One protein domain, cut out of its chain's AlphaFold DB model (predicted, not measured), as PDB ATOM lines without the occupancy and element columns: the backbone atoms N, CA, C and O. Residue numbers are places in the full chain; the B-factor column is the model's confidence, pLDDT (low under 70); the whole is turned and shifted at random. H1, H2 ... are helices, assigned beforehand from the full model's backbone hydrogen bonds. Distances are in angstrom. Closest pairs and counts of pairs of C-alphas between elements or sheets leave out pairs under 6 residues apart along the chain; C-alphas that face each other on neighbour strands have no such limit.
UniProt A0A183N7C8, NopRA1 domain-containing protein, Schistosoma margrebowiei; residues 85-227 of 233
ATOM      1  N   ARG A  85      24.715  27.276 -36.310       62.00
ATOM      2  CA  ARG A  85      25.795  27.768 -35.431       62.00
ATOM      3  C   ARG A  85      25.341  28.846 -34.442       62.00
ATOM      4  O   ARG A  85      25.791  28.859 -33.298       62.00
ATOM      5  N   ARG A  86      24.450  29.758 -34.855       67.38
ATOM      6  CA  ARG A  86      23.929  30.822 -33.972       67.38
ATOM      7  C   ARG A  86      23.035  30.261 -32.872       67.38
ATOM      8  O   ARG A  86      23.098  30.744 -31.745       67.38
ATOM      9  N   TRP A  87      22.247  29.239 -33.190       75.12
ATOM     10  CA  TRP A  87      21.356  28.585 -32.241       75.12
ATOM     11  C   TRP A  87      22.127  27.842 -31.153       75.12
ATOM     12  O   TRP A  87      21.754  27.964 -29.992       75.12
ATOM     13  N   PHE A  88      23.242  27.174 -31.464       77.75
ATOM     14  CA  PHE A  88      24.076  26.562 -30.422       77.75
ATOM     15  C   PHE A  88      24.697  27.575 -29.472       77.75
ATOM     16  O   PHE A  88      24.701  27.358 -28.263       77.75
ATOM     17  N   ILE A  89      25.201  28.691 -30.001       82.75
ATOM     18  CA  ILE A  89      25.752  29.755 -29.159       82.75
ATOM     19  C   ILE A  89      24.648  30.326 -28.266       82.75
ATOM     20  O   ILE A  89      24.847  30.430 -27.060       82.75
ATOM     21  N   ALA A  90      23.479  30.642 -28.832       82.69
ATOM     22  CA  ALA A  90      22.336  31.138 -28.067       82.69
ATOM     23  C   ALA A  90      21.901  30.137 -26.987       82.69
ATOM     24  O   ALA A  90      21.784  30.507 -25.826       82.69
ATOM     25  N   PHE A  91      21.782  28.857 -27.339       84.00
ATOM     26  CA  PHE A  91      21.421  27.786 -26.418       84.00
ATOM     27  C   PHE A  91      22.415  27.654 -25.256       84.00
ATOM     28  O   PHE A  91      22.020  27.566 -24.092       84.00
ATOM     29  N   VAL A  92      23.719  27.662 -25.549       88.62
ATOM     30  CA  VAL A  92      24.764  27.592 -24.518       88.62
ATOM     31  C   VAL A  92      24.727  28.830 -23.623       88.62
ATOM     32  O   VAL A  92      24.856  28.703 -22.405       88.62
ATOM     33  N   LEU A  93      24.514  30.016 -24.197       89.44
ATOM     34  CA  LEU A  93      24.381  31.257 -23.437       89.44
ATOM     35  C   LEU A  93      23.138  31.256 -22.545       89.44
ATOM     36  O   LEU A  93      23.233  31.675 -21.394       89.44
ATOM     37  N   ASP A  94      22.005  30.751 -23.028       86.56
ATOM     38  CA  ASP A  94      20.785  30.610 -22.233       86.56
ATOM     39  C   ASP A  94      20.980  29.595 -21.105       86.56
ATOM     40  O   ASP A  94      20.638  29.875 -19.957       86.56
ATOM     41  N   THR A  95      21.632  28.466 -21.389       88.25
ATOM     42  CA  THR A  95      21.988  27.465 -20.373       88.25
ATOM     43  C   THR A  95      22.888  28.075 -19.296       88.25
ATOM     44  O   THR A  95      22.631  27.923 -18.098       88.25
ATOM     45  N   LEU A  96      23.923  28.821 -19.693       89.62
ATOM     46  CA  LEU A  96      24.816  29.529 -18.776       89.62
ATOM     47  C   LEU A  96      24.057  30.582 -17.957       89.62
ATOM     48  O   LEU A  96      24.207  30.645 -16.737       89.62
ATOM     49  N   ARG A  97      23.203  31.382 -18.603       85.88
ATOM     50  CA  ARG A  97      22.376  32.404 -17.951       85.88
ATOM     51  C   ARG A  97      21.447  31.787 -16.912       85.88
ATOM     52  O   ARG A  97      21.368  32.292 -15.793       85.88
ATOM     53  N   ASN A  98      20.783  30.687 -17.255       85.75
ATOM     54  CA  ASN A  98      19.913  29.953 -16.341       85.75
ATOM     55  C   ASN A  98      20.706  29.397 -15.152       85.75
ATOM     56  O   ASN A  98      20.259  29.520 -14.012       85.75
ATOM     57  N   SER A  99      21.914  28.884 -15.395       84.56
ATOM     58  CA  SER A  99      22.827  28.388 -14.351       84.56
ATOM     59  C   SER A  99      23.290  29.503 -13.397       84.56
ATOM     60  O   SER A  99      23.433  29.293 -12.193       84.56
ATOM     61  N   LEU A 100      23.481  30.721 -13.916       82.62
ATOM     62  CA  LEU A 100      23.876  31.908 -13.148       82.62
ATOM     63  C   LEU A 100      22.695  32.666 -12.518       82.62
ATOM     64  O   LEU A 100      22.910  33.566 -11.698       82.62
ATOM     65  N   SER A 101      21.451  32.313 -12.845       80.19
ATOM     66  CA  SER A 101      20.253  32.961 -12.299       80.19
ATOM     67  C   SER A 101      20.161  32.837 -10.768       80.19
ATOM     68  O   SER A 101      20.839  32.020 -10.140       80.19
ATOM     69  N   HIS A 102      19.361  33.691 -10.125       66.19
ATOM     70  CA  HIS A 102      19.194  33.665  -8.667       66.19
ATOM     71  C   HIS A 102      18.620  32.306  -8.220       66.19
ATOM     72  O   HIS A 102      17.673  31.805  -8.816       66.19
ATOM     73  N   GLY A 103      19.227  31.670  -7.211       64.62
ATOM     74  CA  GLY A 103      18.906  30.280  -6.847       64.62
ATOM     75  C   GLY A 103      19.502  29.212  -7.781       64.62
ATOM     76  O   GLY A 103      19.121  28.046  -7.668       64.62
ATOM     77  N   GLY A 104      20.417  29.605  -8.680       66.62
ATOM     78  CA  GLY A 104      21.227  28.745  -9.553       66.62
ATOM     79  C   GLY A 104      20.422  27.843 -10.485       66.62
ATOM     80  O   GLY A 104      20.812  26.708 -10.739       66.62
ATOM     81  N   GLY A 105      19.257  28.319 -10.933       62.03
ATOM     82  CA  GLY A 105      18.375  27.544 -11.799       62.03
ATOM     83  C   GLY A 105      17.809  26.287 -11.135       62.03
ATOM     84  O   GLY A 105      17.535  25.327 -11.841       62.03
ATOM     85  N   SER A 106      17.630  26.253  -9.808       66.38
ATOM     86  CA  SER A 106      17.086  25.072  -9.100       66.38
ATOM     87  C   SER A 106      15.761  24.547  -9.666       66.38
ATOM     88  O   SER A 106      15.583  23.339  -9.795       66.38
ATOM     89  N   VAL A 107      14.875  25.445 -10.105       65.62
ATOM     90  CA  VAL A 107      13.605  25.113 -10.786       65.62
ATOM     91  C   VAL A 107      13.816  24.480 -12.172       65.62
ATOM     92  O   VAL A 107      12.933  23.824 -12.707       65.62
ATOM     93  N   LEU A 108      14.999  24.685 -12.748       66.00
ATOM     94  CA  LEU A 108      15.439  24.264 -14.078       66.00
ATOM     95  C   LEU A 108      16.458  23.108 -14.014       66.00
ATOM     96  O   LEU A 108      17.121  22.805 -15.004       66.00
ATOM     97  N   GLY A 109      16.608  22.469 -12.847       60.03
ATOM     98  CA  GLY A 109      17.528  21.346 -12.631       60.03
ATOM     99  C   GLY A 109      18.973  21.733 -12.287       60.03
ATOM    100  O   GLY A 109      19.801  20.831 -12.118       60.03
ATOM    101  N   GLY A 110      19.259  23.033 -12.160       61.34
ATOM    102  CA  GLY A 110      20.511  23.570 -11.624       61.34
ATOM    103  C   GLY A 110      20.577  23.506 -10.091       61.34
ATOM    104  O   GLY A 110      19.667  23.014  -9.424       61.34
ATOM    105  N   GLY A 111      21.675  23.974  -9.500       65.25
ATOM    106  CA  GLY A 111      21.906  23.881  -8.058       65.25
ATOM    107  C   GLY A 111      21.812  25.216  -7.343       65.25
ATOM    108  O   GLY A 111      22.354  26.218  -7.794       65.25
ATOM    109  N   SER A 112      21.183  25.227  -6.167       64.12
ATOM    110  CA  SER A 112      21.120  26.428  -5.331       64.12
ATOM    111  C   SER A 112      22.526  26.870  -4.905       64.12
ATOM    112  O   SER A 112      23.275  26.073  -4.336       64.12
ATOM    113  N   ARG A 113      22.889  28.139  -5.143       62.84
ATOM    114  CA  ARG A 113      24.180  28.702  -4.711       62.84
ATOM    115  C   ARG A 113      24.209  28.810  -3.184       62.84
ATOM    116  O   ARG A 113      23.744  29.790  -2.611       62.84
ATOM    117  N   LYS A 114      24.705  27.774  -2.510       56.88
ATOM    118  CA  LYS A 114      24.915  27.786  -1.059       56.88
ATOM    119  C   LYS A 114      26.134  28.656  -0.754       56.88
ATOM    120  O   LYS A 114      27.199  28.430  -1.312       56.88
ATOM    121  N   ALA A 115      25.986  29.601   0.173       51.72
ATOM    122  CA  ALA A 115      27.059  30.501   0.605       51.72
ATOM    123  C   ALA A 115      28.166  29.812   1.433       51.72
ATOM    124  O   ALA A 115      29.146  30.451   1.805       51.72
ATOM    125  N   LYS A 116      28.003  28.527   1.778       50.66
ATOM    126  CA  LYS A 116      28.941  27.770   2.615       50.66
ATOM    127  C   LYS A 116      29.109  26.347   2.085       50.66
ATOM    128  O   LYS A 116      28.110  25.651   1.913       50.66
ATOM    129  N   SER A 117      30.357  25.917   1.912       49.56
ATOM    130  CA  SER A 117      30.753  24.503   1.981       49.56
ATOM    131  C   SER A 117      31.891  24.403   2.997       49.56
ATOM    132  O   SER A 117      32.731  25.298   3.061       49.56
ATOM    133  N   PHE A 118      31.864  23.374   3.846       50.47
ATOM    134  CA  PHE A 118      32.861  23.142   4.904       50.47
ATOM    135  C   PHE A 118      33.165  24.358   5.800       50.47
ATOM    136  O   PHE A 118      34.319  24.705   6.017       50.47
ATOM    137  N   HIS A 119      32.133  25.035   6.319       47.84
ATOM    138  CA  HIS A 119      32.261  26.204   7.215       47.84
ATOM    139  C   HIS A 119      33.009  27.427   6.644       47.84
ATOM    140  O   HIS A 119      33.056  28.464   7.303       47.84
ATOM    141  N   ILE A 120      33.494  27.356   5.405       49.59
ATOM    142  CA  ILE A 120      34.122  28.455   4.679       49.59
ATOM    143  C   ILE A 120      33.042  29.146   3.850       49.59
ATOM    144  O   ILE A 120      32.235  28.491   3.180       49.59
ATOM    145  N   SER A 121      32.999  30.480   3.908       50.34
ATOM    146  CA  SER A 121      32.195  31.267   2.977       50.34
ATOM    147  C   SER A 121      32.779  31.085   1.582       50.34
ATOM    148  O   SER A 121      33.740  31.758   1.209       50.34
ATOM    149  N   ILE A 122      32.212  30.161   0.809       54.31
ATOM    150  CA  ILE A 122      32.456  30.103  -0.629       54.31
ATOM    151  C   ILE A 122      31.576  31.179  -1.223       54.31
ATOM    152  O   ILE A 122      30.534  30.916  -1.823       54.31
ATOM    153  N   ASP A 123      31.970  32.425  -0.995       48.12
ATOM    154  CA  ASP A 123      31.367  33.513  -1.718       48.12
ATOM    155  C   ASP A 123      32.008  33.515  -3.101       48.12
ATOM    156  O   ASP A 123      32.865  34.327  -3.439       48.12
ATOM    157  N   SER A 124      31.589  32.564  -3.941       52.12
ATOM    158  CA  SER A 124      31.773  32.757  -5.370       52.12
ATOM    159  C   SER A 124      31.070  34.049  -5.790       52.12
ATOM    160  O   SER A 124      31.354  34.521  -6.874       52.12
ATOM    161  N   GLY A 125      30.168  34.654  -4.995       51.62
ATOM    162  CA  GLY A 125      29.581  35.965  -5.286       51.62
ATOM    163  C   GLY A 125      28.780  35.993  -6.590       51.62
ATOM    164  O   GLY A 125      28.611  37.044  -7.197       51.62
ATOM    165  N   GLY A 126      28.343  34.826  -7.082       58.00
ATOM    166  CA  GLY A 126      27.774  34.677  -8.427       58.00
ATOM    167  C   GLY A 126      28.803  34.618  -9.568       58.00
ATOM    168  O   GLY A 126      28.412  34.624 -10.731       58.00
ATOM    169  N   ARG A 127      30.099  34.537  -9.264       70.12
ATOM    170  CA  ARG A 127      31.192  34.350 -10.225       70.12
ATOM    171  C   ARG A 127      31.218  32.907 -10.716       70.12
ATOM    172  O   ARG A 127      31.104  31.959  -9.939       70.12
ATOM    173  N   LEU A 128      31.397  32.766 -12.022       83.31
ATOM    174  CA  LEU A 128      31.607  31.489 -12.687       83.31
ATOM    175  C   LEU A 128      33.025  30.987 -12.378       83.31
ATOM    176  O   LEU A 128      33.984  31.743 -12.530       83.31
ATOM    177  N   THR A 129      33.165  29.733 -11.945       88.31
ATOM    178  CA  THR A 129      34.491  29.138 -11.711       88.31
ATOM    179  C   THR A 129      35.185  28.805 -13.038       88.31
ATOM    180  O   THR A 129      34.520  28.672 -14.075       88.31
ATOM    181  N   LYS A 130      36.517  28.650 -13.028       91.12
ATOM    182  CA  LYS A 130      37.293  28.339 -14.240       91.12
ATOM    183  C   LYS A 130      36.862  27.005 -14.839       91.12
ATOM    184  O   LYS A 130      36.769  26.908 -16.059       91.12
ATOM    185  N   ILE A 131      36.494  26.028 -14.005       92.31
ATOM    186  CA  ILE A 131      35.950  24.731 -14.454       92.31
ATOM    187  C   ILE A 131      34.741  24.914 -15.363       92.31
ATOM    188  O   ILE A 131      34.699  24.367 -16.464       92.31
ATOM    189  N   HIS A 132      33.758  25.701 -14.928       91.88
ATOM    190  CA  HIS A 132      32.542  25.905 -15.707       91.88
ATOM    191  C   HIS A 132      32.811  26.754 -16.950       91.88
ATOM    192  O   HIS A 132      32.289  26.447 -18.019       91.88
ATOM    193  N   ALA A 133      33.663  27.777 -16.846       92.88
ATOM    194  CA  ALA A 133      34.068  28.575 -18.000       92.88
ATOM    195  C   ALA A 133      34.738  27.702 -19.078       92.88
ATOM    196  O   ALA A 133      34.307  27.696 -20.232       92.88
ATOM    197  N   ASN A 134      35.728  26.895 -18.691       94.62
ATOM    198  CA  ASN A 134      36.417  25.970 -19.586       94.62
ATOM    199  C   ASN A 134      35.485  24.887 -20.134       94.62
ATOM    200  O   ASN A 134      35.626  24.506 -21.297       94.62
ATOM    201  N   PHE A 135      34.518  24.417 -19.339       94.94
ATOM    202  CA  PHE A 135      33.484  23.500 -19.806       94.94
ATOM    203  C   PHE A 135      32.712  24.134 -20.965       94.94
ATOM    204  O   PHE A 135      32.746  23.601 -22.071       94.94
ATOM    205  N   PHE A 136      32.106  25.308 -20.766       93.50
ATOM    206  CA  PHE A 136      31.314  25.968 -21.807       93.50
ATOM    207  C   PHE A 136      32.137  26.322 -23.053       93.50
ATOM    208  O   PHE A 136      31.658  26.127 -24.170       93.50
ATOM    209  N   ILE A 137      33.391  26.759 -22.895       93.75
ATOM    210  CA  ILE A 137      34.299  27.013 -24.026       93.75
ATOM    211  C   ILE A 137      34.526  25.732 -24.844       93.75
ATOM    212  O   ILE A 137      34.428  25.744 -26.074       93.75
ATOM    213  N   ARG A 138      34.801  24.601 -24.182       94.50
ATOM    214  CA  ARG A 138      35.010  23.310 -24.860       94.50
ATOM    215  C   ARG A 138      33.735  22.783 -25.498       94.50
ATOM    216  O   ARG A 138      33.804  22.245 -26.599       94.50
ATOM    217  N   VAL A 139      32.593  22.964 -24.841       92.88
ATOM    218  CA  VAL A 139      31.277  22.621 -25.387       92.88
ATOM    219  C   VAL A 139      31.024  23.391 -26.678       92.88
ATOM    220  O   VAL A 139      30.727  22.767 -27.687       92.88
ATOM    221  N   LEU A 140      31.232  24.710 -26.704       90.81
ATOM    222  CA  LEU A 140      31.073  25.516 -27.923       90.81
ATOM    223  C   LEU A 140      31.975  25.033 -29.067       90.81
ATOM    224  O   LEU A 140      31.539  24.960 -30.220       90.81
ATOM    225  N   LYS A 141      33.220  24.655 -28.751       90.62
ATOM    226  CA  LYS A 141      34.146  24.073 -29.730       90.62
ATOM    227  C   LYS A 141      33.631  22.737 -30.280       90.62
ATOM    228  O   LYS A 141      33.703  22.524 -31.484       90.62
ATOM    229  N   ILE A 142      33.092  21.871 -29.421       90.06
ATOM    230  CA  ILE A 142      32.516  20.576 -29.813       90.06
ATOM    231  C   ILE A 142      31.238  20.756 -30.634       90.06
ATOM    232  O   ILE A 142      31.079  20.090 -31.646       90.06
ATOM    233  N   LEU A 143      30.352  21.681 -30.259       83.50
ATOM    234  CA  LEU A 143      29.116  21.950 -31.008       83.50
ATOM    235  C   LEU A 143      29.381  22.509 -32.412       83.50
ATOM    236  O   LEU A 143      28.520  22.438 -33.283       83.50
ATOM    237  N   SER A 144      30.584  23.037 -32.646       80.88
ATOM    238  CA  SER A 144      31.038  23.455 -33.974       80.88
ATOM    239  C   SER A 144      31.548  22.290 -34.840       80.88
ATOM    240  O   SER A 144      31.851  22.518 -36.007       80.88
ATOM    241  N   GLN A 145      31.674  21.085 -34.270       83.38
ATOM    242  CA  GLN A 145      32.263  19.878 -34.864       83.38
ATOM    243  C   GLN A 145      31.353  18.662 -34.601       83.38
ATOM    244  O   GLN A 145      31.637  17.853 -33.710       83.38
ATOM    245  N   PRO A 146      30.227  18.536 -35.321       78.62
ATOM    246  CA  PRO A 146      29.263  17.448 -35.131       78.62
ATOM    247  C   PRO A 146      29.855  16.050 -35.381       78.62
ATOM    248  O   PRO A 146      29.393  15.072 -34.801       78.62
ATOM    249  N   GLU A 147      30.919  15.948 -36.177       80.81
ATOM    250  CA  GLU A 147      31.689  14.723 -36.408       80.81
ATOM    251  C   GLU A 147      32.479  14.241 -35.177       80.81
ATOM    252  O   GLU A 147      32.967  13.105 -35.133       80.81
ATOM    253  N   ASN A 148      32.635  15.091 -34.159       84.12
ATOM    254  CA  ASN A 148      33.387  14.759 -32.962       84.12
ATOM    255  C   ASN A 148      32.624  13.741 -32.105       84.12
ATOM    256  O   ASN A 148      31.460  13.934 -31.763       84.12
ATOM    257  N   HIS A 149      33.312  12.694 -31.647       88.00
ATOM    258  CA  HIS A 149      32.729  11.696 -30.749       88.00
ATOM    259  C   HIS A 149      32.113  12.304 -29.473       88.00
ATOM    260  O   HIS A 149      31.094  11.821 -28.987       88.00
ATOM    261  N   MET A 150      32.696  13.391 -28.958       88.19
ATOM    262  CA  MET A 150      32.199  14.097 -27.775       88.19
ATOM    263  C   MET A 150      30.919  14.901 -28.029       88.19
ATOM    264  O   MET A 150      30.311  15.361 -27.063       88.19
ATOM    265  N   PHE A 151      30.493  15.079 -29.284       87.44
ATOM    266  CA  PHE A 151      29.283  15.831 -29.610       87.44
ATOM    267  C   PHE A 151      28.057  15.215 -28.940       87.44
ATOM    268  O   PHE A 151      27.374  15.899 -28.182       87.44
ATOM    269  N   GLN A 152      27.828  13.912 -29.123       85.25
ATOM    270  CA  GLN A 152      26.624  13.259 -28.609       85.25
ATOM    271  C   GLN A 152      26.524  13.288 -27.071       85.25
ATOM    272  O   GLN A 152      25.480  13.710 -26.563       85.25
ATOM    273  N   PRO A 153      27.558  12.903 -26.290       87.62
ATOM    274  CA  PRO A 153      27.470  12.959 -24.831       87.62
ATOM    275  C   PRO A 153      27.212  14.377 -24.316       87.62
ATOM    276  O   PRO A 153      26.389  14.575 -23.416       87.62
ATOM    277  N   ILE A 154      27.892  15.375 -24.882       89.69
ATOM    278  CA  ILE A 154      27.770  16.774 -24.462       89.69
ATOM    279  C   ILE A 154      26.415  17.357 -24.848       89.69
ATOM    280  O   ILE A 154      25.763  17.985 -24.015       89.69
ATOM    281  N   TRP A 155      25.958  17.102 -26.069       86.31
ATOM    282  CA  TRP A 155      24.652  17.544 -26.533       86.31
ATOM    283  C   TRP A 155      23.527  16.952 -25.683       86.31
ATOM    284  O   TRP A 155      22.653  17.678 -25.219       86.31
ATOM    285  N   ASN A 156      23.610  15.660 -25.355       84.69
ATOM    286  CA  ASN A 156      22.646  15.012 -24.463       84.69
ATOM    287  C   ASN A 156      22.641  15.621 -23.052       84.69
ATOM    288  O   ASN A 156      21.587  15.710 -22.436       84.69
ATOM    289  N   CYS A 157      23.797  16.042 -22.531       84.06
ATOM    290  CA  CYS A 157      23.873  16.725 -21.235       84.06
ATOM    291  C   CYS A 157      23.155  18.075 -21.268       84.06
ATOM    292  O   CYS A 157      22.338  18.372 -20.400       84.06
ATOM    293  N   LEU A 158      23.436  18.859 -22.305       82.25
ATOM    294  CA  LEU A 158      22.819  20.155 -22.535       82.25
ATOM    295  C   LEU A 158      21.298  20.052 -22.708       82.25
ATOM    296  O   LEU A 158      20.558  20.849 -22.141       82.25
ATOM    297  N   LEU A 159      20.821  19.050 -23.449       80.88
ATOM    298  CA  LEU A 159      19.391  18.816 -23.639       80.88
ATOM    299  C   LEU A 159      18.693  18.260 -22.395       80.88
ATOM    300  O   LEU A 159      17.499  18.486 -22.220       80.88
ATOM    301  N   ALA A 160      19.410  17.535 -21.532       79.19
ATOM    302  CA  ALA A 160      18.815  16.929 -20.347       79.19
ATOM    303  C   ALA A 160      18.305  17.978 -19.351       79.19
ATOM    304  O   ALA A 160      17.308  17.734 -18.668       79.19
ATOM    305  N   LYS A 161      18.990  19.125 -19.236       76.81
ATOM    306  CA  LYS A 161      18.616  20.190 -18.302       76.81
ATOM    307  C   LYS A 161      18.882  21.582 -18.881       76.81
ATOM    308  O   LYS A 161      20.004  21.854 -19.297       76.81
ATOM    309  N   PRO A 162      17.916  22.516 -18.790       77.88
ATOM    310  CA  PRO A 162      18.096  23.897 -19.245       77.88
ATOM    311  C   PRO A 162      19.030  24.739 -18.353       77.88
ATOM    312  O   PRO A 162      19.262  25.912 -18.654       77.88
ATOM    313  N   ALA A 163      19.547  24.176 -17.257       84.19
ATOM    314  CA  ALA A 163      20.572  24.761 -16.399       84.19
ATOM    315  C   ALA A 163      21.552  23.682 -15.908       84.19
ATOM    316  O   ALA A 163      21.169  22.539 -15.658       84.19
ATOM    317  N   ILE A 164      22.811  24.073 -15.712       86.94
ATOM    318  CA  ILE A 164      23.875  23.235 -15.158       86.94
ATOM    319  C   ILE A 164      24.076  23.590 -13.686       86.94
ATOM    320  O   ILE A 164      24.093  24.760 -13.297       86.94
ATOM    321  N   ASP A 165      24.241  22.567 -12.850       85.75
ATOM    322  CA  ASP A 165      24.557  22.757 -11.440       85.75
ATOM    323  C   ASP A 165      26.024  23.161 -11.266       85.75
ATOM    324  O   ASP A 165      26.923  22.329 -11.351       85.75
ATOM    325  N   LEU A 166      26.251  24.444 -10.980       87.06
ATOM    326  CA  LEU A 166      27.591  25.018 -10.841       87.06
ATOM    327  C   LEU A 166      28.316  24.627  -9.537       87.06
ATOM    328  O   LEU A 166      29.388  25.155  -9.240       87.06
ATOM    329  N   ARG A 167      27.731  23.752  -8.711       84.38
ATOM    330  CA  ARG A 167      28.381  23.224  -7.498       84.38
ATOM    331  C   ARG A 167      29.252  22.007  -7.779       84.38
ATOM    332  O   ARG A 167      30.078  21.660  -6.934       84.38
ATOM    333  N   TYR A 168      29.034  21.370  -8.925       88.56
ATOM    334  CA  TYR A 168      29.629  20.103  -9.314       88.56
ATOM    335  C   TYR A 168      30.256  20.234 -10.699       88.56
ATOM    336  O   TYR A 168      29.766  20.968 -11.550       88.56
ATOM    337  N   VAL A 169      31.313  19.471 -10.953       92.25
ATOM    338  CA  VAL A 169      31.868  19.304 -12.294       92.25
ATOM    339  C   VAL A 169      30.792  18.698 -13.211       92.25
ATOM    340  O   VAL A 169      30.302  17.597 -12.921       92.25
ATOM    341  N   PRO A 170      30.425  19.370 -14.319       91.25
ATOM    342  CA  PRO A 170      29.371  18.891 -15.205       91.25
ATOM    343  C   PRO A 170      29.697  17.508 -15.772       91.25
ATOM    344  O   PRO A 170      30.786  17.287 -16.303       91.25
ATOM    345  N   GLU A 171      28.746  16.577 -15.664       90.00
ATOM    346  CA  GLU A 171      28.818  15.229 -16.254       90.00
ATOM    347  C   GLU A 171      30.017  14.373 -15.836       90.00
ATOM    348  O   GLU A 171      30.325  13.384 -16.507       90.00
ATOM    349  N   PHE A 172      30.676  14.707 -14.720       93.44
ATOM    350  CA  PHE A 172      31.919  14.046 -14.333       93.44
ATOM    351  C   PHE A 172      31.777  12.526 -14.242       93.44
ATOM    352  O   PHE A 172      32.467  11.803 -14.952       93.44
ATOM    353  N   LEU A 173      30.842  12.038 -13.420       91.56
ATOM    354  CA  LEU A 173      30.654  10.600 -13.212       91.56
ATOM    355  C   LEU A 173      30.258   9.877 -14.501       91.56
ATOM    356  O   LEU A 173      30.769   8.794 -14.770       91.56
ATOM    357  N   ARG A 174      29.389  10.483 -15.318       91.19
ATOM    358  CA  ARG A 174      28.914   9.870 -16.563       91.19
ATOM    359  C   ARG A 174      30.052   9.688 -17.568       91.19
ATOM    360  O   ARG A 174      30.186   8.611 -18.133       91.19
ATOM    361  N   LEU A 175      30.875  10.718 -17.774       91.56
ATOM    362  CA  LEU A 175      31.992  10.657 -18.723       91.56
ATOM    363  C   LEU A 175      33.163   9.833 -18.173       91.56
ATOM    364  O   LEU A 175      33.805   9.091 -18.913       91.56
ATOM    365  N   PHE A 176      33.424   9.919 -16.867       90.94
ATOM    366  CA  PHE A 176      34.510   9.177 -16.230       90.94
ATOM    367  C   PHE A 176      34.229   7.666 -16.180       90.94
ATOM    368  O   PHE A 176      35.119   6.858 -16.437       90.94
ATOM    369  N   PHE A 177      32.980   7.264 -15.939       89.69
ATOM    370  CA  PHE A 177      32.555   5.858 -15.930       89.69
ATOM    371  C   PHE A 177      31.843   5.431 -17.214       89.69
ATOM    372  O   PHE A 177      31.072   4.473 -17.205       89.69
ATOM    373  N   SER A 178      32.113   6.117 -18.326       86.94
ATOM    374  CA  SER A 178      31.527   5.767 -19.616       86.94
ATOM    375  C   SER A 178      31.818   4.313 -19.994       86.94
ATOM    376  O   SER A 178      32.935   3.816 -19.812       86.94
ATOM    377  N   THR A 179      30.793   3.649 -20.533       85.56
ATOM    378  CA  THR A 179      30.830   2.278 -21.065       85.56
ATOM    379  C   THR A 179      30.812   2.255 -22.596       85.56
ATOM    380  O   THR A 179      30.606   1.207 -23.200       85.56
ATOM    381  N   ASN A 180      30.967   3.415 -23.237       82.38
ATOM    382  CA  ASN A 180      30.925   3.553 -24.689       82.38
ATOM    383  C   ASN A 180      32.177   2.951 -25.347       82.38
ATOM    384  O   ASN A 180      33.240   2.939 -24.738       82.38
ATOM    385  N   ASN A 181      32.116   2.549 -26.619       80.44
ATOM    386  CA  ASN A 181      33.259   1.946 -27.327       80.44
ATOM    387  C   ASN A 181      34.514   2.841 -27.350       80.44
ATOM    388  O   ASN A 181      35.629   2.347 -27.480       80.44
ATOM    389  N   LYS A 182      34.341   4.163 -27.226       84.00
ATOM    390  CA  LYS A 182      35.424   5.154 -27.162       84.00
ATOM    391  C   LYS A 182      35.514   5.828 -25.782       84.00
ATOM    392  O   LYS A 182      35.880   7.001 -25.689       84.00
ATOM    393  N   PHE A 183      35.227   5.085 -24.707       85.62
ATOM    394  CA  PHE A 183      35.257   5.572 -23.319       85.62
ATOM    395  C   PHE A 183      36.567   6.292 -22.947       85.62
ATOM    396  O   PHE A 183      36.544   7.239 -22.165       85.62
ATOM    397  N   THR A 184      37.709   5.909 -23.531       86.06
ATOM    398  CA  THR A 184      39.010   6.553 -23.284       86.06
ATOM    399  C   THR A 184      39.007   8.034 -23.660       86.06
ATOM    400  O   THR A 184      39.585   8.849 -22.944       86.06
ATOM    401  N   ILE A 185      38.327   8.401 -24.752       88.81
ATOM    402  CA  ILE A 185      38.227   9.792 -25.212       88.81
ATOM    403  C   ILE A 185      37.369  10.601 -24.237       88.81
ATOM    404  O   ILE A 185      37.766  11.696 -23.841       88.81
ATOM    405  N   GLU A 186      36.233  10.047 -23.811       90.00
ATOM    406  CA  GLU A 186      35.317  10.692 -22.862       90.00
ATOM    407  C   GLU A 186      35.991  10.925 -21.498       90.00
ATOM    408  O   GLU A 186      35.977  12.044 -20.975       90.00
ATOM    409  N   ARG A 187      36.680   9.900 -20.975       90.50
ATOM    410  CA  ARG A 187      37.473   9.972 -19.736       90.50
ATOM    411  C   ARG A 187      38.592  11.001 -19.829       90.50
ATOM    412  O   ARG A 187      38.747  11.839 -18.943       90.50
ATOM    413  N   GLN A 188      39.367  10.968 -20.910       90.56
ATOM    414  CA  GLN A 188      40.474  11.898 -21.094       90.56
ATOM    415  C   GLN A 188      39.980  13.340 -21.240       90.56
ATOM    416  O   GLN A 188      40.618  14.262 -20.734       90.56
ATOM    417  N   TRP A 189      38.841  13.548 -21.905       93.38
ATOM    418  CA  TRP A 189      38.241  14.867 -22.059       93.38
ATOM    419  C   TRP A 189      37.855  15.475 -20.708       93.38
ATOM    420  O   TRP A 189      38.224  16.619 -20.431       93.38
ATOM    421  N   ILE A 190      37.173  14.706 -19.850       93.44
ATOM    422  CA  ILE A 190      36.722  15.209 -18.549       93.44
ATOM    423  C   ILE A 190      37.880  15.395 -17.560       93.44
ATOM    424  O   ILE A 190      37.909  16.381 -16.825       93.44
ATOM    425  N   VAL A 191      38.880  14.508 -17.579       91.94
ATOM    426  CA  VAL A 191      40.082  14.659 -16.742       91.94
ATOM    427  C   VAL A 191      40.893  15.878 -17.177       91.94
ATOM    428  O   VAL A 191      41.269  16.680 -16.326       91.94
ATOM    429  N   ARG A 192      41.099  16.086 -18.487       92.88
ATOM    430  CA  ARG A 192      41.761  17.302 -18.997       92.88
ATOM    431  C   ARG A 192      41.006  18.566 -18.615       92.88
ATOM    432  O   ARG A 192      41.637  19.530 -18.211       92.88
ATOM    433  N   LEU A 193      39.672  18.561 -18.686       94.38
ATOM    434  CA  LEU A 193      38.877  19.694 -18.209       94.38
ATOM    435  C   LEU A 193      39.196  20.023 -16.743       94.38
ATOM    436  O   LEU A 193      39.360  21.196 -16.422       94.38
ATOM    437  N   CYS A 194      39.296  19.014 -15.873       93.56
ATOM    438  CA  CYS A 194      39.609  19.214 -14.457       93.56
ATOM    439  C   CYS A 194      41.029  19.769 -14.259       93.56
ATOM    440  O   CYS A 194      41.202  20.746 -13.536       93.56
ATOM    441  N   VAL A 195      42.024  19.190 -14.939       92.19
ATOM    442  CA  VAL A 195      43.433  19.615 -14.850       92.19
ATOM    443  C   VAL A 195      43.615  21.047 -15.351       92.19
ATOM    444  O   VAL A 195      44.161  21.878 -14.633       92.19
ATOM    445  N   ASP A 196      43.080  21.367 -16.531       91.81
ATOM    446  CA  ASP A 196      43.236  22.684 -17.170       91.81
ATOM    447  C   ASP A 196      42.490  23.806 -16.427       91.81
ATOM    448  O   ASP A 196      42.665  24.990 -16.720       91.81
ATOM    449  N   SER A 197      41.615  23.445 -15.489       90.56
ATOM    450  CA  SER A 197      40.789  24.388 -14.734       90.56
ATOM    451  C   SER A 197      41.207  24.535 -13.276       90.56
ATOM    452  O   SER A 197      40.666  25.398 -12.588       90.56
ATOM    453  N   LEU A 198      42.138  23.712 -12.786       88.19
ATOM    454  CA  LEU A 198      42.633  23.799 -11.419       88.19
ATOM    455  C   LEU A 198      43.544  25.028 -11.292       88.19
ATOM    456  O   LEU A 198      44.639  25.063 -11.846       88.19
ATOM    457  N   GLY A 199      43.096  26.040 -10.554       83.69
ATOM    458  CA  GLY A 199      43.909  27.227 -10.290       83.69
ATOM    459  C   GLY A 199      43.465  28.018  -9.068       83.69
ATOM    460  O   GLY A 199      44.322  28.514  -8.342       83.69
ATOM    461  N   ASP A 200      42.156  28.092  -8.803       83.12
ATOM    462  CA  ASP A 200      41.630  28.829  -7.654       83.12
ATOM    463  C   ASP A 200      41.031  27.879  -6.596       83.12
ATOM    464  O   ASP A 200      40.542  26.793  -6.929       83.12
ATOM    465  N   PRO A 201      40.967  28.286  -5.311       83.25
ATOM    466  CA  PRO A 201      40.312  27.496  -4.261       83.25
ATOM    467  C   PRO A 201      38.841  27.176  -4.565       83.25
ATOM    468  O   PRO A 201      38.334  26.126  -4.182       83.25
ATOM    469  N   ALA A 202      38.150  28.057  -5.294       82.56
ATOM    470  CA  ALA A 202      36.783  27.810  -5.740       82.56
ATOM    471  C   ALA A 202      36.694  26.633  -6.730       82.56
ATOM    472  O   ALA A 202      35.733  25.867  -6.674       82.56
ATOM    473  N   ASP A 203      37.690  26.458  -7.606       86.19
ATOM    474  CA  ASP A 203      37.752  25.325  -8.536       86.19
ATOM    475  C   ASP A 203      37.994  24.017  -7.776       86.19
ATOM    476  O   ASP A 203      37.337  23.008  -8.041       86.19
ATOM    477  N   TYR A 204      38.883  24.051  -6.776       87.88
ATOM    478  CA  TYR A 204      39.133  22.908  -5.899       87.88
ATOM    479  C   TYR A 204      37.846  22.412  -5.228       87.88
ATOM    480  O   TYR A 204      37.545  21.223  -5.292       87.88
ATOM    481  N   LEU A 205      37.043  23.319  -4.664       86.75
ATOM    482  CA  LEU A 205      35.806  22.969  -3.955       86.75
ATOM    483  C   LEU A 205      34.756  22.334  -4.876       86.75
ATOM    484  O   LEU A 205      34.048  21.416  -4.470       86.75
ATOM    485  N   VAL A 206      34.665  22.777  -6.133       89.06
ATOM    486  CA  VAL A 206      33.780  22.153  -7.133       89.06
ATOM    487  C   VAL A 206      34.241  20.726  -7.454       89.06
ATOM    488  O   VAL A 206      33.420  19.809  -7.521       89.06
ATOM    489  N   MET A 207      35.549  20.510  -7.620       91.06
ATOM    490  CA  MET A 207      36.108  19.171  -7.847       91.06
ATOM    491  C   MET A 207      35.947  18.256  -6.633       91.06
ATOM    492  O   MET A 207      35.645  17.073  -6.793       91.06
ATOM    493  N   GLU A 208      36.107  18.795  -5.430       89.12
ATOM    494  CA  GLU A 208      35.889  18.072  -4.181       89.12
ATOM    495  C   GLU A 208      34.421  17.665  -4.017       89.12
ATOM    496  O   GLU A 208      34.145  16.493  -3.761       89.12
ATOM    497  N   ASN A 209      33.472  18.577  -4.260       88.56
ATOM    498  CA  ASN A 209      32.035  18.280  -4.222       88.56
ATOM    499  C   ASN A 209      31.647  17.160  -5.200       88.56
ATOM    500  O   ASN A 209      30.766  16.352  -4.911       88.56
ATOM    501  N   SER A 210      32.306  17.099  -6.359       91.00
ATOM    502  CA  SER A 210      32.144  16.024  -7.348       91.00
ATOM    503  C   SER A 210      32.978  14.775  -7.060       91.00
ATOM    504  O   SER A 210      32.944  13.825  -7.843       91.00
ATOM    505  N   LEU A 211      33.725  14.758  -5.952       93.56
ATOM    506  CA  LEU A 211      34.620  13.677  -5.542       93.56
ATOM    507  C   LEU A 211      35.645  13.311  -6.629       93.56
ATOM    508  O   LEU A 211      36.055  12.154  -6.732       93.56
ATOM    509  N   VAL A 212      36.063  14.276  -7.452       93.44
ATOM    510  CA  VAL A 212      36.942  14.050  -8.611       93.44
ATOM    511  C   VAL A 212      38.241  13.377  -8.185       93.44
ATOM    512  O   VAL A 212      38.597  12.325  -8.713       93.44
ATOM    513  N   PHE A 213      38.908  13.932  -7.170       91.38
ATOM    514  CA  PHE A 213      40.173  13.401  -6.661       91.38
ATOM    515  C   PHE A 213      40.033  11.967  -6.153       91.38
ATOM    516  O   PHE A 213      40.866  11.122  -6.469       91.38
ATOM    517  N   LYS A 214      38.945  11.665  -5.430       91.50
ATOM    518  CA  LYS A 214      38.665  10.314  -4.934       91.50
ATOM    519  C   LYS A 214      38.546   9.324  -6.091       91.50
ATOM    520  O   LYS A 214      39.200   8.289  -6.070       91.50
ATOM    521  N   HIS A 215      37.754   9.650  -7.111       91.56
ATOM    522  CA  HIS A 215      37.552   8.758  -8.253       91.56
ATOM    523  C   HIS A 215      38.825   8.569  -9.086       91.56
ATOM    524  O   HIS A 215      39.117   7.442  -9.473       91.56
ATOM    525  N   ILE A 216      39.609   9.629  -9.316       89.31
ATOM    526  CA  ILE A 216      40.883   9.539 -10.049       89.31
ATOM    527  C   ILE A 216      41.902   8.689  -9.280       89.31
ATOM    528  O   ILE A 216      42.525   7.806  -9.866       89.31
ATOM    529  N   LEU A 217      42.052   8.908  -7.970       87.50
ATOM    530  CA  LEU A 217      42.973   8.129  -7.137       87.50
ATOM    531  C   LEU A 217      42.557   6.654  -7.061       87.50
ATOM    532  O   LEU A 217      43.398   5.772  -7.221       87.50
ATOM    533  N   CYS A 218      41.260   6.378  -6.887       86.56
ATOM    534  CA  CYS A 218      40.736   5.014  -6.948       86.56
ATOM    535  C   CYS A 218      41.003   4.374  -8.316       86.56
ATOM    536  O   CYS A 218      41.445   3.228  -8.368       86.56
ATOM    537  N   ALA A 219      40.801   5.110  -9.413       83.31
ATOM    538  CA  ALA A 219      41.088   4.618 -10.756       83.31
ATOM    539  C   ALA A 219      42.568   4.256 -10.931       83.31
ATOM    540  O   ALA A 219      42.861   3.205 -11.483       83.31
ATOM    541  N   TYR A 220      43.487   5.071 -10.406       81.50
ATOM    542  CA  TYR A 220      44.928   4.810 -10.471       81.50
ATOM    543  C   TYR A 220      45.363   3.592  -9.641       81.50
ATOM    544  O   TYR A 220      46.332   2.922  -9.982       81.50
ATOM    545  N   SER A 221      44.649   3.292  -8.553       80.06
ATOM    546  CA  SER A 221      44.952   2.141  -7.691       80.06
ATOM    547  C   SER A 221      44.520   0.785  -8.266       80.06
ATOM    548  O   SER A 221      44.925  -0.256  -7.750       80.06
ATOM    549  N   LEU A 222      43.692   0.775  -9.315       75.88
ATOM    550  CA  LEU A 222      43.190  -0.457  -9.919       75.88
ATOM    551  C   LEU A 222      44.246  -1.071 -10.861       75.88
ATOM    552  O   LEU A 222      44.802  -0.358 -11.693       75.88
ATOM    553  N   PRO A 223      44.479  -2.397 -10.832       65.19
ATOM    554  CA  PRO A 223      45.412  -3.068 -11.750       65.19
ATOM    555  C   PRO A 223      45.030  -2.938 -13.233       65.19
ATOM    556  O   PRO A 223      45.867  -3.108 -14.112       65.19
ATOM    557  N   SER A 224      43.755  -2.648 -13.506       59.69
ATOM    558  CA  SER A 224      43.191  -2.407 -14.836       59.69
ATOM    559  C   SER A 224      43.175  -0.925 -15.224       59.69
ATOM    560  O   SER A 224      42.421  -0.544 -16.120       59.69
ATOM    561  N   ALA A 225      43.907  -0.065 -14.508       59.34
ATOM    562  CA  ALA A 225      43.971   1.354 -14.818       59.34
ATOM    563  C   ALA A 225      44.529   1.547 -16.232       59.34
ATOM    564  O   ALA A 225      45.682   1.215 -16.513       59.34
ATOM    565  N   ASP A 226      43.713   2.102 -17.128       58.28
ATOM    566  CA  ASP A 226      44.190   2.502 -18.443       58.28
ATOM    567  C   ASP A 226      45.363   3.478 -18.278       58.28
ATOM    568  O   ASP A 226      45.250   4.531 -17.649       58.28
ATOM    569  N   MET A 227      46.503   3.172 -18.895       54.25
ATOM    570  CA  MET A 227      47.705   4.020 -18.853       54.25
ATOM    571  C   MET A 227      47.498   5.413 -19.486       54.25
ATOM    572  O   MET A 227      48.385   6.263 -19.423       54.25
TER     573      MET A 227
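What this domain is: This is residues 85 to 227 of the 233 residues of the protein "NopRA1 domain-containing protein" of Schistosoma margrebowiei (UniProt A0A183N7C8). Two helices, H2 and H5, meet near their ends as a V, with the beginning of H2 at the end of H5; H1 packs beside H2 as a helical hairpin, H3 packs across the far end of H2, and H4 packs on H5. H6 lies near the corner of the V, H7 follows it as a separate arm near H4, and a long loop, residues 101 to 129, joins H1 to H2. The printed part has 143 residues with seven named helices, H1 to H7 in order, and no named strand; the class is all helix. It is compact, with a radius of gyration of the C-alphas of 15.3 A, and its C-alphas span 43 by 41 by 25 A.

Where its parts are: H1, residues 85 to 100, begins at C-alpha 85 (25.795, 27.768, -35.431) and is 22.7 A long. H2, residues 130 to 143, begins at C-alpha 130 (37.293, 28.339, -14.240) and is 19.7 A long. H3 has residues 151 to 160 and H4 residues 172 to 176. H5, residues 183 to 197, is 21.4 A long. H6 has residues 201 to 209. H7, residues 212 to 221, is 14.4 A long and ends at C-alpha 221 (44.952, 2.141, -7.691).

How they stand to each other: H2 is the hub, touching H1, H3 and H5. With residues 88 to 92 alone, H1 touches H2 at a shallow tilt of 22 degrees, opposite ways; the closest C-alphas, of Phe 88 and Leu 143, are 6.9 A apart. With residues 139 to 143 alone, H2 touches H3 at a steep tilt of 64 degrees; the closest C-alphas, of Ile 142 and Phe 151, are 5.7 A apart. H2 residues 130 to 135 touch H5 residues 193 to 197 at a steep tilt of 43 degrees, opposite ways, with the C-alphas of Ile 131 and Ser 197 closest at 4.9 A. H4 touches H5, closest at the C-alphas of Phe 176 and Arg 187, 4.7 A. H6 is close to H2 but not clearly touching, closest at the C-alphas of Ile 131 and Asp 203, 6.2 A. H7 is close to H4 but not clearly touching, closest at the C-alphas of Phe 172 and Val 212, 7.6 A. H5 and H7 are only just apart, closest at 8.2 A. In H1 to H7 every O i to N i+4 pair is within hydrogen-bond range.

The domain as a whole: The C-alphas farthest apart, of Arg 86 and Pro 223, are 45.9 A apart. The printed part has no cut. The links H1 to H2 and H3 to H4 are long. The mean pLDDT of the printed part is 80.7; residues 85 to 86, 102 to 126 and 223 to 227 are under 70.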